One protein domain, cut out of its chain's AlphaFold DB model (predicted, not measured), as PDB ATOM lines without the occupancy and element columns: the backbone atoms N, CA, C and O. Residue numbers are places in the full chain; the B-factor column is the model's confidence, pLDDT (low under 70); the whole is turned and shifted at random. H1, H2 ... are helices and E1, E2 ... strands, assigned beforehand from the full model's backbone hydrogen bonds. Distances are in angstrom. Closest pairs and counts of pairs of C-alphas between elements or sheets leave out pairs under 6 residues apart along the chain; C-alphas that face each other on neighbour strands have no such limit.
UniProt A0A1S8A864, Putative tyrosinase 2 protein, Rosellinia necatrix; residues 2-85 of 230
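What this domain is: This is residues 2 to 85 of the 230 residues of the protein "Putative tyrosinase 2 protein" of Rosellinia necatrix (UniProt A0A1S8A864). With little regular structure, the model is a hairpin of E1 and E2 toward one end and the touching helices H1 and H2 toward the other, joined by long winding loops. The printed part has 84 residues, 25 of them in named elements, ordered H1, E1, E2, H2; the class is mixed, the sheet antiparallel. It is loose, with a radius of gyration of the C-alphas of 15.9 A and spans of 42 by 29 by 19 A.

How they stand to each other: E1, residues 34 to 39, and E2, residues 46 to 48, form an antiparallel hairpin at 134 degrees; N 35 and O 47 are within hydrogen-bond range at 2.8 A. H2, residues 73 to 84, touches H1, residues 2 to 5, with residues 73 to 77 alone; the closest C-alphas, of Ser 5 and Lys 73, are 5.2 A apart. Every O i to N i+4 pair in H2 is within hydrogen-bond range; H1 is too short for one. E1 and H2 are apart.

Where its parts are: H1 begins at C-alpha 2 (7.601, -32.281, 12.206). E1 measures 9.1 A. H2 measures 16.3 A, ending at C-alpha 84 (3.423, -36.856, 1.195).

The domain as a whole: The farthest C-alphas, of Arg 44 and Gly 85, are 43.6 A apart. The printed part has no cut. The links H1 to E1 and E2 to H2 are long. Residues 66 to 71 have pLDDT under 70.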
ATOM      1  N   TRP A   2       7.932 -31.464  11.016       82.44
ATOM      2  CA  TRP A   2       7.601 -32.281  12.206       82.44
ATOM      3  C   TRP A   2       7.362 -31.433  13.467       82.44
ATOM      4  O   TRP A   2       6.245 -31.438  13.978       82.44
ATOM      5  N   THR A   3       8.332 -30.601  13.874       78.62
ATOM      6  CA  THR A   3       8.217 -29.716  15.053       78.62
ATOM      7  C   THR A   3       7.024 -28.758  14.962       78.62
ATOM      8  O   THR A   3       6.330 -28.540  15.944       78.62
ATOM      9  N   ALA A   4       6.725 -28.242  13.766       80.56
ATOM     10  CA  ALA A   4       5.589 -27.343  13.543       80.56
ATOM     11  C   ALA A   4       4.222 -28.061  13.600       80.56
ATOM     12  O   ALA A   4       3.205 -27.442  13.876       80.56
ATOM     13  N   SER A   5       4.184 -29.376  13.361       78.12
ATOM     14  CA  SER A   5       2.972 -30.196  13.529       78.12
ATOM     15  C   SER A   5       2.809 -30.762  14.953       78.12
ATOM     16  O   SER A   5       1.700 -31.118  15.357       78.12
ATOM     17  N   HIS A   6       3.900 -30.820  15.725       76.88
ATOM     18  CA  HIS A   6       3.981 -31.384  17.075       76.88
ATOM     19  C   HIS A   6       4.633 -30.372  18.031       76.88
ATOM     20  O   HIS A   6       5.783 -30.536  18.438       76.88
ATOM     21  N   HIS A   7       3.889 -29.311  18.361       71.38
ATOM     22  CA  HIS A   7       4.346 -28.267  19.281       71.38
ATOM     23  C   HIS A   7       4.772 -28.843  20.640       71.38
ATOM     24  O   HIS A   7       4.200 -29.823  21.117       71.38
ATOM     25  N   ASP A   8       5.771 -28.204  21.250       70.81
ATOM     26  CA  ASP A   8       6.271 -28.472  22.606       70.81
ATOM     27  C   ASP A   8       6.888 -29.862  22.846       70.81
ATOM     28  O   ASP A   8       7.138 -30.249  23.988       70.81
ATOM     29  N   ILE A   9       7.202 -30.602  21.778       74.19
ATOM     30  CA  ILE A   9       7.921 -31.877  21.858       74.19
ATOM     31  C   ILE A   9       9.286 -31.722  21.180       74.19
ATOM     32  O   ILE A   9       9.369 -31.476  19.980       74.19
ATOM     33  N   TRP A  10      10.371 -31.890  21.941       71.50
ATOM     34  CA  TRP A  10      11.752 -31.763  21.431       71.50
ATOM     35  C   TRP A  10      12.546 -33.051  21.657       71.50
ATOM     36  O   TRP A  10      13.044 -33.665  20.721       71.50
ATOM     37  N   GLN A  11      12.605 -33.496  22.912       81.25
ATOM     38  CA  GLN A  11      13.106 -34.810  23.302       81.25
ATOM     39  C   GLN A  11      12.235 -35.306  24.450       81.25
ATOM     40  O   GLN A  11      12.251 -34.743  25.543       81.25
ATOM     41  N   SER A  12      11.456 -36.348  24.189       76.69
ATOM     42  CA  SER A  12      10.480 -36.876  25.142       76.69
ATOM     43  C   SER A  12      11.108 -37.771  26.210       76.69
ATOM     44  O   SER A  12      10.539 -37.912  27.290       76.69
ATOM     45  N   GLN A  13      12.268 -38.376  25.931       84.31
ATOM     46  CA  GLN A  13      12.910 -39.317  26.843       84.31
ATOM     47  C   GLN A  13      14.427 -39.110  26.913       84.31
ATOM     48  O   GLN A  13      15.072 -38.943  25.872       84.31
ATOM     49  N   PRO A  14      15.017 -39.123  28.122       89.69
ATOM     50  CA  PRO A  14      16.462 -39.163  28.269       89.69
ATOM     51  C   PRO A  14      17.009 -40.500  27.757       89.69
ATOM     52  O   PRO A  14      16.354 -41.533  27.884       89.69
ATOM     53  N   PHE A  15      18.228 -40.498  27.222       88.44
ATOM     54  CA  PHE A  15      18.907 -41.731  26.821       88.44
ATOM     55  C   PHE A  15      20.372 -41.723  27.242       88.44
ATOM     56  O   PHE A  15      20.995 -40.673  27.381       88.44
ATOM     57  N   THR A  16      20.939 -42.910  27.424       90.56
ATOM     58  CA  THR A  16      22.351 -43.064  27.777       90.56
ATOM     59  C   THR A  16      23.211 -43.076  26.517       90.56
ATOM     60  O   THR A  16      23.062 -43.945  25.653       90.56
ATOM     61  N   SER A  17      24.141 -42.128  26.415       87.88
ATOM     62  CA  SER A  17      25.075 -42.016  25.298       87.88
ATOM     63  C   SER A  17      25.971 -43.252  25.182       87.88
ATOM     64  O   SER A  17      26.572 -43.711  26.157       87.88
ATOM     65  N   GLN A  18      26.141 -43.746  23.955       84.06
ATOM     66  CA  GLN A  18      27.107 -44.805  23.626       84.06
ATOM     67  C   GLN A  18      28.543 -44.275  23.432       84.06
ATOM     68  O   GLN A  18      29.474 -45.047  23.169       84.06
ATOM     69  N   GLY A  19      28.728 -42.965  23.619       84.44
ATOM     70  CA  GLY A  19      29.950 -42.226  23.338       84.44
ATOM     71  C   GLY A  19      29.864 -41.524  21.983       84.44
ATOM     72  O   GLY A  19      29.657 -42.163  20.954       84.44
ATOM     73  N   LEU A  20      30.043 -40.205  21.995       84.19
ATOM     74  CA  LEU A  20      30.231 -39.360  20.813       84.19
ATOM     75  C   LEU A  20      31.590 -38.658  20.934       84.19
ATOM     76  O   LEU A  20      32.282 -38.815  21.936       84.19
ATOM     77  N   TYR A  21      31.971 -37.856  19.941       83.81
ATOM     78  CA  TYR A  21      33.258 -37.148  19.949       83.81
ATOM     79  C   TYR A  21      33.505 -36.336  21.238       83.81
ATOM     80  O   TYR A  21      34.599 -36.358  21.789       83.81
ATOM     81  N   SER A  22      32.475 -35.649  21.735       88.31
ATOM     82  CA  SER A  22      32.545 -34.718  22.873       88.31
ATOM     83  C   SER A  22      31.647 -35.100  24.058       88.31
ATOM     84  O   SER A  22      31.441 -34.290  24.969       88.31
ATOM     85  N   THR A  23      31.095 -36.313  24.031       88.62
ATOM     86  CA  THR A  23      30.119 -36.822  25.005       88.62
ATOM     87  C   THR A  23      30.563 -38.205  25.439       88.62
ATOM     88  O   THR A  23      30.720 -39.097  24.602       88.62
ATOM     89  N   ALA A  24      30.768 -38.393  26.738       89.69
ATOM     90  CA  ALA A  24      31.292 -39.650  27.243       89.69
ATOM     91  C   ALA A  24      30.259 -40.777  27.097       89.69
ATOM     92  O   ALA A  24      29.045 -40.560  27.099       89.69
ATOM     93  N   ARG A  25      30.748 -42.015  26.991       89.75
ATOM     94  CA  ARG A  25      29.885 -43.189  27.130       89.75
ATOM     95  C   ARG A  25      29.301 -43.214  28.543       89.75
ATOM     96  O   ARG A  25      30.036 -43.022  29.507       89.75
ATOM     97  N   GLY A  26      28.005 -43.488  28.655       91.38
ATOM     98  CA  GLY A  26      27.297 -43.527  29.938       91.38
ATOM     99  C   GLY A  26      26.689 -42.189  30.365       91.38
ATOM    100  O   GLY A  26      25.921 -42.161  31.321       91.38
ATOM    101  N   GLU A  27      26.985 -41.093  29.662       93.06
ATOM    102  CA  GLU A  27      26.380 -39.788  29.938       93.06
ATOM    103  C   GLU A  27      24.889 -39.804  29.569       93.06
ATOM    104  O   GLU A  27      24.519 -40.275  28.491       93.06
ATOM    105  N   ILE A  28      24.029 -39.311  30.464       94.25
ATOM    106  CA  ILE A  28      22.588 -39.201  30.209       94.25
ATOM    107  C   ILE A  28      22.343 -37.940  29.384       94.25
ATOM    108  O   ILE A  28      22.649 -36.832  29.822       94.25
ATOM    109  N   ILE A  29      21.770 -38.121  28.201       93.06
ATOM    110  CA  ILE A  29      21.460 -37.050  27.262       93.06
ATOM    111  C   ILE A  29      19.993 -36.676  27.372       93.06
ATOM    112  O   ILE A  29      19.112 -37.529  27.258       93.06
ATOM    113  N   THR A  30      19.741 -35.388  27.576       92.69
ATOM    114  CA  THR A  30      18.418 -34.763  27.664       92.69
ATOM    115  C   THR A  30      18.330 -33.580  26.697       92.69
ATOM    116  O   THR A  30      19.332 -33.167  26.109       92.69
ATOM    117  N   ALA A  31      17.144 -32.970  26.588       91.50
ATOM    118  CA  ALA A  31      16.942 -31.762  25.783       91.50
ATOM    119  C   ALA A  31      17.821 -30.571  26.231       91.50
ATOM    120  O   ALA A  31      18.007 -29.624  25.466       91.50
ATOM    121  N   ASP A  32      18.343 -30.612  27.460       92.50
ATOM    122  CA  ASP A  32      19.208 -29.593  28.064       92.50
ATOM    123  C   ASP A  32      20.703 -29.935  27.957       92.50
ATOM    124  O   ASP A  32      21.553 -29.127  28.331       92.50
ATOM    125  N   SER A  33      21.055 -31.119  27.443       93.75
ATOM    126  CA  SER A  33      22.453 -31.507  27.267       93.75
ATOM    127  C   SER A  33      23.151 -30.621  26.221       93.75
ATOM    128  O   SER A  33      22.583 -30.363  25.155       93.75
ATOM    129  N   PRO A  34      24.397 -30.177  26.476       94.50
ATOM    130  CA  PRO A  34      25.169 -29.376  25.528       94.50
ATOM    131  C   PRO A  34      25.432 -30.096  24.197       94.50
ATOM    132  O   PRO A  34      26.062 -31.155  24.160       94.50
ATOM    133  N   LEU A  35      25.051 -29.463  23.090       92.88
ATOM    134  CA  LEU A  35      25.367 -29.864  21.719       92.88
ATOM    135  C   LEU A  35      26.757 -29.351  21.339       92.88
ATOM    136  O   LEU A  35      26.929 -28.421  20.558       92.88
ATOM    137  N   LYS A  36      27.788 -29.934  21.937       93.00
ATOM    138  CA  LYS A  36      29.178 -29.573  21.634       93.00
ATOM    139  C   LYS A  36      29.536 -29.969  20.183       93.00
ATOM    140  O   LYS A  36      29.068 -31.006  19.717       93.00
ATOM    141  N   PRO A  37      30.405 -29.210  19.485       93.12
ATOM    142  CA  PRO A  37      31.079 -27.984  19.920       93.12
ATOM    143  C   PRO A  37      30.321 -26.700  19.519       93.12
ATOM    144  O   PRO A  37      30.948 -25.668  19.294       93.12
ATOM    145  N   PHE A  38      28.993 -26.747  19.380       93.31
ATOM    146  CA  PHE A  38      28.208 -25.633  18.850       93.31
ATOM    147  C   PHE A  38      27.893 -24.609  19.946       93.31
ATOM    148  O   PHE A  38      27.073 -24.851  20.834       93.31
ATOM    149  N   TYR A  39      28.569 -23.463  19.884       94.38
ATOM    150  CA  TYR A  39      28.342 -22.331  20.778       94.38
ATOM    151  C   TYR A  39      27.236 -21.419  20.257       94.38
ATOM    152  O   TYR A  39      27.092 -21.230  19.051       94.38
ATOM    153  N   GLN A  40      26.521 -20.805  21.193       92.50
ATOM    154  CA  GLN A  40      25.674 -19.650  20.941       92.50
ATOM    155  C   GLN A  40      26.521 -18.442  20.516       92.50
ATOM    156  O   GLN A  40      27.751 -18.444  20.615       92.50
ATOM    157  N   ALA A  41      25.852 -17.371  20.082       89.62
ATOM    158  CA  ALA A  41      26.503 -16.137  19.638       89.62
ATOM    159  C   ALA A  41      27.427 -15.499  20.697       89.62
ATOM    160  O   ALA A  41      28.329 -14.742  20.346       89.62
ATOM    161  N   ASP A  42      27.236 -15.816  21.983       92.31
ATOM    162  CA  ASP A  42      28.094 -15.354  23.080       92.31
ATOM    163  C   ASP A  42      29.485 -16.022  23.120       92.31
ATOM    164  O   ASP A  42      30.359 -15.577  23.869       92.31
ATOM    165  N   GLY A  43      29.697 -17.095  22.346       92.69
ATOM    166  CA  GLY A  43      30.939 -17.869  22.296       92.69
ATOM    167  C   GLY A  43      31.288 -18.611  23.591       92.69
ATOM    168  O   GLY A  43      32.423 -19.062  23.748       92.69
ATOM    169  N   ARG A  44      30.357 -18.710  24.547       93.44
ATOM    170  CA  ARG A  44      30.586 -19.267  25.893       93.44
ATOM    171  C   ARG A  44      29.594 -20.358  26.243       93.44
ATOM    172  O   ARG A  44      29.980 -21.368  26.831       93.44
ATOM    173  N   THR A  45      28.337 -20.162  25.876       95.19
ATOM    174  CA  THR A  45      27.251 -21.078  26.195       95.19
ATOM    175  C   THR A  45      27.025 -22.007  25.013       95.19
ATOM    176  O   THR A  45      26.946 -21.566  23.870       95.19
ATOM    177  N   PHE A  46      26.930 -23.312  25.262       95.69
ATOM    178  CA  PHE A  46      26.591 -24.258  24.203       95.69
ATOM    179  C   PHE A  46      25.114 -24.150  23.829       95.69
ATOM    180  O   PHE A  46      24.260 -23.822  24.657       95.69
ATOM    181  N   HIS A  47      24.808 -24.479  22.582       94.12
ATOM    182  CA  HIS A  47      23.448 -24.817  22.205       94.12
ATOM    183  C   HIS A  47      23.004 -26.113  22.897       94.12
ATOM    184  O   HIS A  47      23.808 -27.000  23.168       94.12
ATOM    185  N   THR A  48      21.713 -26.228  23.179       93.12
ATOM    186  CA  THR A  48      21.027 -27.438  23.652       93.12
ATOM    187  C   THR A  48      19.889 -27.788  22.698       93.12
ATOM    188  O   THR A  48      19.486 -26.949  21.886       93.12
ATOM    189  N   GLY A  49      19.322 -28.992  22.813       89.75
ATOM    190  CA  GLY A  49      18.155 -29.392  22.017       89.75
ATOM    191  C   GLY A  49      17.007 -28.376  22.086       89.75
ATOM    192  O   GLY A  49      16.405 -28.071  21.062       89.75
ATOM    193  N   LYS A  50      16.773 -27.764  23.256       88.44
ATOM    194  CA  LYS A  50      15.763 -26.703  23.415       88.44
ATOM    195  C   LYS A  50      16.110 -25.423  22.664       88.44
ATOM    196  O   LYS A  50      15.254 -24.874  21.984       88.44
ATOM    197  N   THR A  51      17.357 -24.955  22.742       88.62
ATOM    198  CA  THR A  51      17.756 -23.723  22.029       88.62
ATOM    199  C   THR A  51      17.739 -23.885  20.508       88.62
ATOM    200  O   THR A  51      17.713 -22.887  19.803       88.62
ATOM    201  N   MET A  52      17.773 -25.128  20.007       86.62
ATOM    202  CA  MET A  52      17.707 -25.454  18.576       86.62
ATOM    203  C   MET A  52      16.310 -25.847  18.103       86.62
ATOM    204  O   MET A  52      16.143 -26.187  16.934       86.62
ATOM    205  N   ALA A  53      15.309 -25.824  18.986       81.12
ATOM    206  CA  ALA A  53      13.948 -26.203  18.629       81.12
ATOM    207  C   ALA A  53      13.290 -25.186  17.679       81.12
ATOM    208  O   ALA A  53      12.448 -25.573  16.870       81.12
ATOM    209  N   THR A  54      13.701 -23.916  17.745       77.12
ATOM    210  CA  THR A  54      13.236 -22.845  16.858       77.12
ATOM    211  C   THR A  54      14.341 -22.452  15.878       77.12
ATOM    212  O   THR A  54      15.475 -22.156  16.254       77.12
ATOM    213  N   ILE A  55      14.019 -22.468  14.581       78.81
ATOM    214  CA  ILE A  55      14.981 -22.137  13.516       78.81
ATOM    215  C   ILE A  55      15.131 -20.624  13.303       78.81
ATOM    216  O   ILE A  55      16.141 -20.177  12.765       78.81
ATOM    217  N   GLU A  56      14.168 -19.832  13.784       76.56
ATOM    218  CA  GLU A  56      14.163 -18.371  13.656       76.56
ATOM    219  C   GLU A  56      15.408 -17.732  14.283       76.56
ATOM    220  O   GLU A  56      15.992 -16.806  13.716       76.56
ATOM    221  N   ALA A  57      15.889 -18.302  15.393       77.56
ATOM    222  CA  ALA A  57      17.099 -17.865  16.088       77.56
ATOM    223  C   ALA A  57      18.374 -17.934  15.222       77.56
ATOM    224  O   ALA A  57      19.383 -17.316  15.563       77.56
ATOM    225  N   PHE A  58      18.344 -18.654  14.098       84.44
ATOM    226  CA  PHE A  58      19.475 -18.806  13.184       84.44
ATOM    227  C   PHE A  58      19.355 -17.981  11.900       84.44
ATOM    228  O   PHE A  58      20.213 -18.089  11.024       84.44
ATOM    229  N   GLY A  59      18.300 -17.173  11.762       85.38
ATOM    230  CA  GLY A  59      18.137 -16.268  10.625       85.38
ATOM    231  C   GLY A  59      17.765 -16.953   9.307       85.38
ATOM    232  O   GLY A  59      17.995 -16.378   8.244       85.38
ATOM    233  N   TYR A  60      17.193 -18.160   9.353       84.88
ATOM    234  CA  TYR A  60      16.627 -18.821   8.176       84.88
ATOM    235  C   TYR A  60      15.262 -19.448   8.481       84.88
ATOM    236  O   TYR A  60      14.950 -19.792   9.617       84.88
ATOM    237  N   THR A  61      14.456 -19.614   7.435       84.12
ATOM    238  CA  THR A  61      13.205 -20.377   7.468       84.12
ATOM    239  C   THR A  61      13.031 -21.145   6.158       84.12
ATOM    240  O   THR A  61      13.789 -20.947   5.205       84.12
ATOM    241  N   TYR A  62      12.042 -22.029   6.108       81.94
ATOM    242  CA  TYR A  62      11.671 -22.778   4.911       81.94
ATOM    243  C   TYR A  62      10.390 -22.197   4.313       81.94
ATOM    244  O   TYR A  62       9.488 -21.812   5.048       81.94
ATOM    245  N   GLN A  63      10.282 -22.183   2.980       81.25
ATOM    246  CA  GLN A  63       9.083 -21.690   2.280       81.25
ATOM    247  C   GLN A  63       7.811 -22.458   2.676       81.25
ATOM    248  O   GLN A  63       6.731 -21.883   2.718       81.25
ATOM    249  N   ASP A  64       7.968 -23.741   3.011       75.75
ATOM    250  CA  ASP A  64       6.896 -24.651   3.429       75.75
ATOM    251  C   ASP A  64       6.663 -24.663   4.953       75.75
ATOM    252  O   ASP A  64       6.047 -25.579   5.495       75.75
ATOM    253  N   ILE A  65       7.226 -23.702   5.689       75.94
ATOM    254  CA  ILE A  65       6.945 -23.521   7.113       75.94
ATOM    255  C   ILE A  65       6.415 -22.098   7.279       75.94
ATOM    256  O   ILE A  65       7.198 -21.150   7.192       75.94
ATOM    257  N   PRO A  66       5.098 -21.924   7.477       66.81
ATOM    258  CA  PRO A  66       4.551 -20.607   7.745       66.81
ATOM    259  C   PRO A  66       5.187 -20.037   9.022       66.81
ATOM    260  O   PRO A  66       5.449 -20.778   9.969       66.81
ATOM    261  N   SER A  67       5.472 -18.732   9.016       63.25
ATOM    262  CA  SER A  67       6.079 -17.991  10.134       63.25
ATOM    263  C   SER A  67       5.303 -18.227  11.435       63.25
ATOM    264  O   SER A  67       4.088 -18.407  11.363       63.25
ATOM    265  N   GLU A  68       5.941 -18.179  12.612       58.25
ATOM    266  CA  GLU A  68       5.256 -18.447  13.896       58.25
ATOM    267  C   GLU A  68       4.016 -17.555  14.128       58.25
ATOM    268  O   GLU A  68       3.008 -18.026  14.652       58.25
ATOM    269  N   ASP A  69       4.024 -16.318  13.621       54.03
ATOM    270  CA  ASP A  69       2.883 -15.388  13.677       54.03
ATOM    271  C   ASP A  69       1.704 -15.758  12.746       54.03
ATOM    272  O   ASP A  69       0.611 -15.199  12.854       54.03
ATOM    273  N   GLN A  70       1.913 -16.682  11.802       50.34
ATOM    274  CA  GLN A  70       1.004 -16.963  10.682       50.34
ATOM    275  C   GLN A  70       0.671 -18.454  10.512       50.34
ATOM    276  O   GLN A  70      -0.323 -18.789   9.869       50.34
ATOM    277  N   GLY A  71       1.484 -19.349  11.069       58.06
ATOM    278  CA  GLY A  71       1.444 -20.784  10.829       58.06
ATOM    279  C   GLY A  71       0.649 -21.557  11.856       58.06
ATOM    280  O   GLY A  71       1.193 -22.011  12.861       58.06
ATOM    281  N   ARG A  72      -0.636 -21.784  11.585       72.69
ATOM    282  CA  ARG A  72      -1.416 -22.726  12.390       72.69
ATOM    283  C   ARG A  72      -0.895 -24.134  12.105       72.69
ATOM    284  O   ARG A  72      -0.688 -24.496  10.949       72.69
ATOM    285  N   LYS A  73      -0.754 -24.965  13.143       81.38
ATOM    286  CA  LYS A  73      -0.493 -26.417  13.043       81.38
ATOM    287  C   LYS A  73      -1.266 -27.080  11.891       81.38
ATOM    288  O   LYS A  73      -0.726 -27.911  11.170       81.38
ATOM    289  N   GLU A  74      -2.527 -26.688  11.728       82.94
ATOM    290  CA  GLU A  74      -3.450 -27.151  10.688       82.94
ATOM    291  C   GLU A  74      -2.907 -26.921   9.267       82.94
ATOM    292  O   GLU A  74      -2.965 -27.833   8.446       82.94
ATOM    293  N   ASP A  75      -2.316 -25.757   8.988       84.50
ATOM    294  CA  ASP A  75      -1.794 -25.402   7.661       84.50
ATOM    295  C   ASP A  75      -0.583 -26.266   7.291       84.50
ATOM    296  O   ASP A  75      -0.463 -26.749   6.161       84.50
ATOM    297  N   VAL A  76       0.283 -26.536   8.272       86.19
ATOM    298  CA  VAL A  76       1.428 -27.443   8.110       86.19
ATOM    299  C   VAL A  76       0.949 -28.868   7.842       86.19
ATOM    300  O   VAL A  76       1.508 -29.550   6.984       86.19
ATOM    301  N   ILE A  77      -0.100 -29.328   8.533       85.94
ATOM    302  CA  ILE A  77      -0.681 -30.658   8.300       85.94
ATOM    303  C   ILE A  77      -1.255 -30.755   6.884       85.94
ATOM    304  O   ILE A  77      -0.967 -31.723   6.179       85.94
ATOM    305  N   VAL A  78      -1.989 -29.734   6.430       85.44
ATOM    306  CA  VAL A  78      -2.506 -29.661   5.054       85.44
ATOM    307  C   VAL A  78      -1.366 -29.769   4.042       85.44
ATOM    308  O   VAL A  78      -1.466 -30.519   3.068       85.44
ATOM    309  N   GLN A  79      -0.255 -29.068   4.270       86.19
ATOM    310  CA  GLN A  79       0.901 -29.116   3.380       86.19
ATOM    311  C   GLN A  79       1.590 -30.487   3.381       86.19
ATOM    312  O   GLN A  79       1.889 -31.013   2.308       86.19
ATOM    313  N   ILE A  80       1.771 -31.111   4.551       86.56
ATOM    314  CA  ILE A  80       2.304 -32.477   4.667       86.56
ATOM    315  C   ILE A  80       1.415 -33.462   3.902       86.56
ATOM    316  O   ILE A  80       1.917 -34.245   3.096       86.56
ATOM    317  N   ASN A  81       0.099 -33.391   4.098       85.50
ATOM    318  CA  ASN A  81      -0.860 -34.259   3.420       85.50
ATOM    319  C   ASN A  81      -0.844 -34.057   1.896       85.50
ATOM    320  O   ASN A  81      -0.991 -35.023   1.153       85.50
ATOM    321  N   ARG A  82      -0.608 -32.836   1.403       83.25
ATOM    322  CA  ARG A  82      -0.470 -32.563  -0.039       83.25
ATOM    323  C   ARG A  82       0.838 -33.085  -0.635       83.25
ATOM    324  O   ARG A  82       0.824 -33.562  -1.766       83.25
ATOM    325  N   LEU A  83       1.951 -32.973   0.091       84.06
ATOM    326  CA  LEU A  83       3.282 -33.371  -0.390       84.06
ATOM    327  C   LEU A  83       3.528 -34.879  -0.282       84.06
ATOM    328  O   LEU A  83       4.142 -35.471  -1.169       84.06
ATOM    329  N   TYR A  84       3.075 -35.486   0.814       81.75
ATOM    330  CA  TYR A  84       3.423 -36.856   1.195       81.75
ATOM    331  C   TYR A  84       2.214 -37.780   1.343       81.75
ATOM    332  O   TYR A  84       2.393 -38.996   1.417       81.75
ATOM    333  N   GLY A  85       0.994 -37.235   1.371       73.94
ATOM    334  CA  GLY A  85      -0.214 -38.047   1.336       73.94
ATOM    335  C   GLY A  85      -0.295 -38.833   0.031       73.94
ATOM    336  O   GLY A  85       0.111 -38.368  -1.036       73.94
TER     337      GLY A  85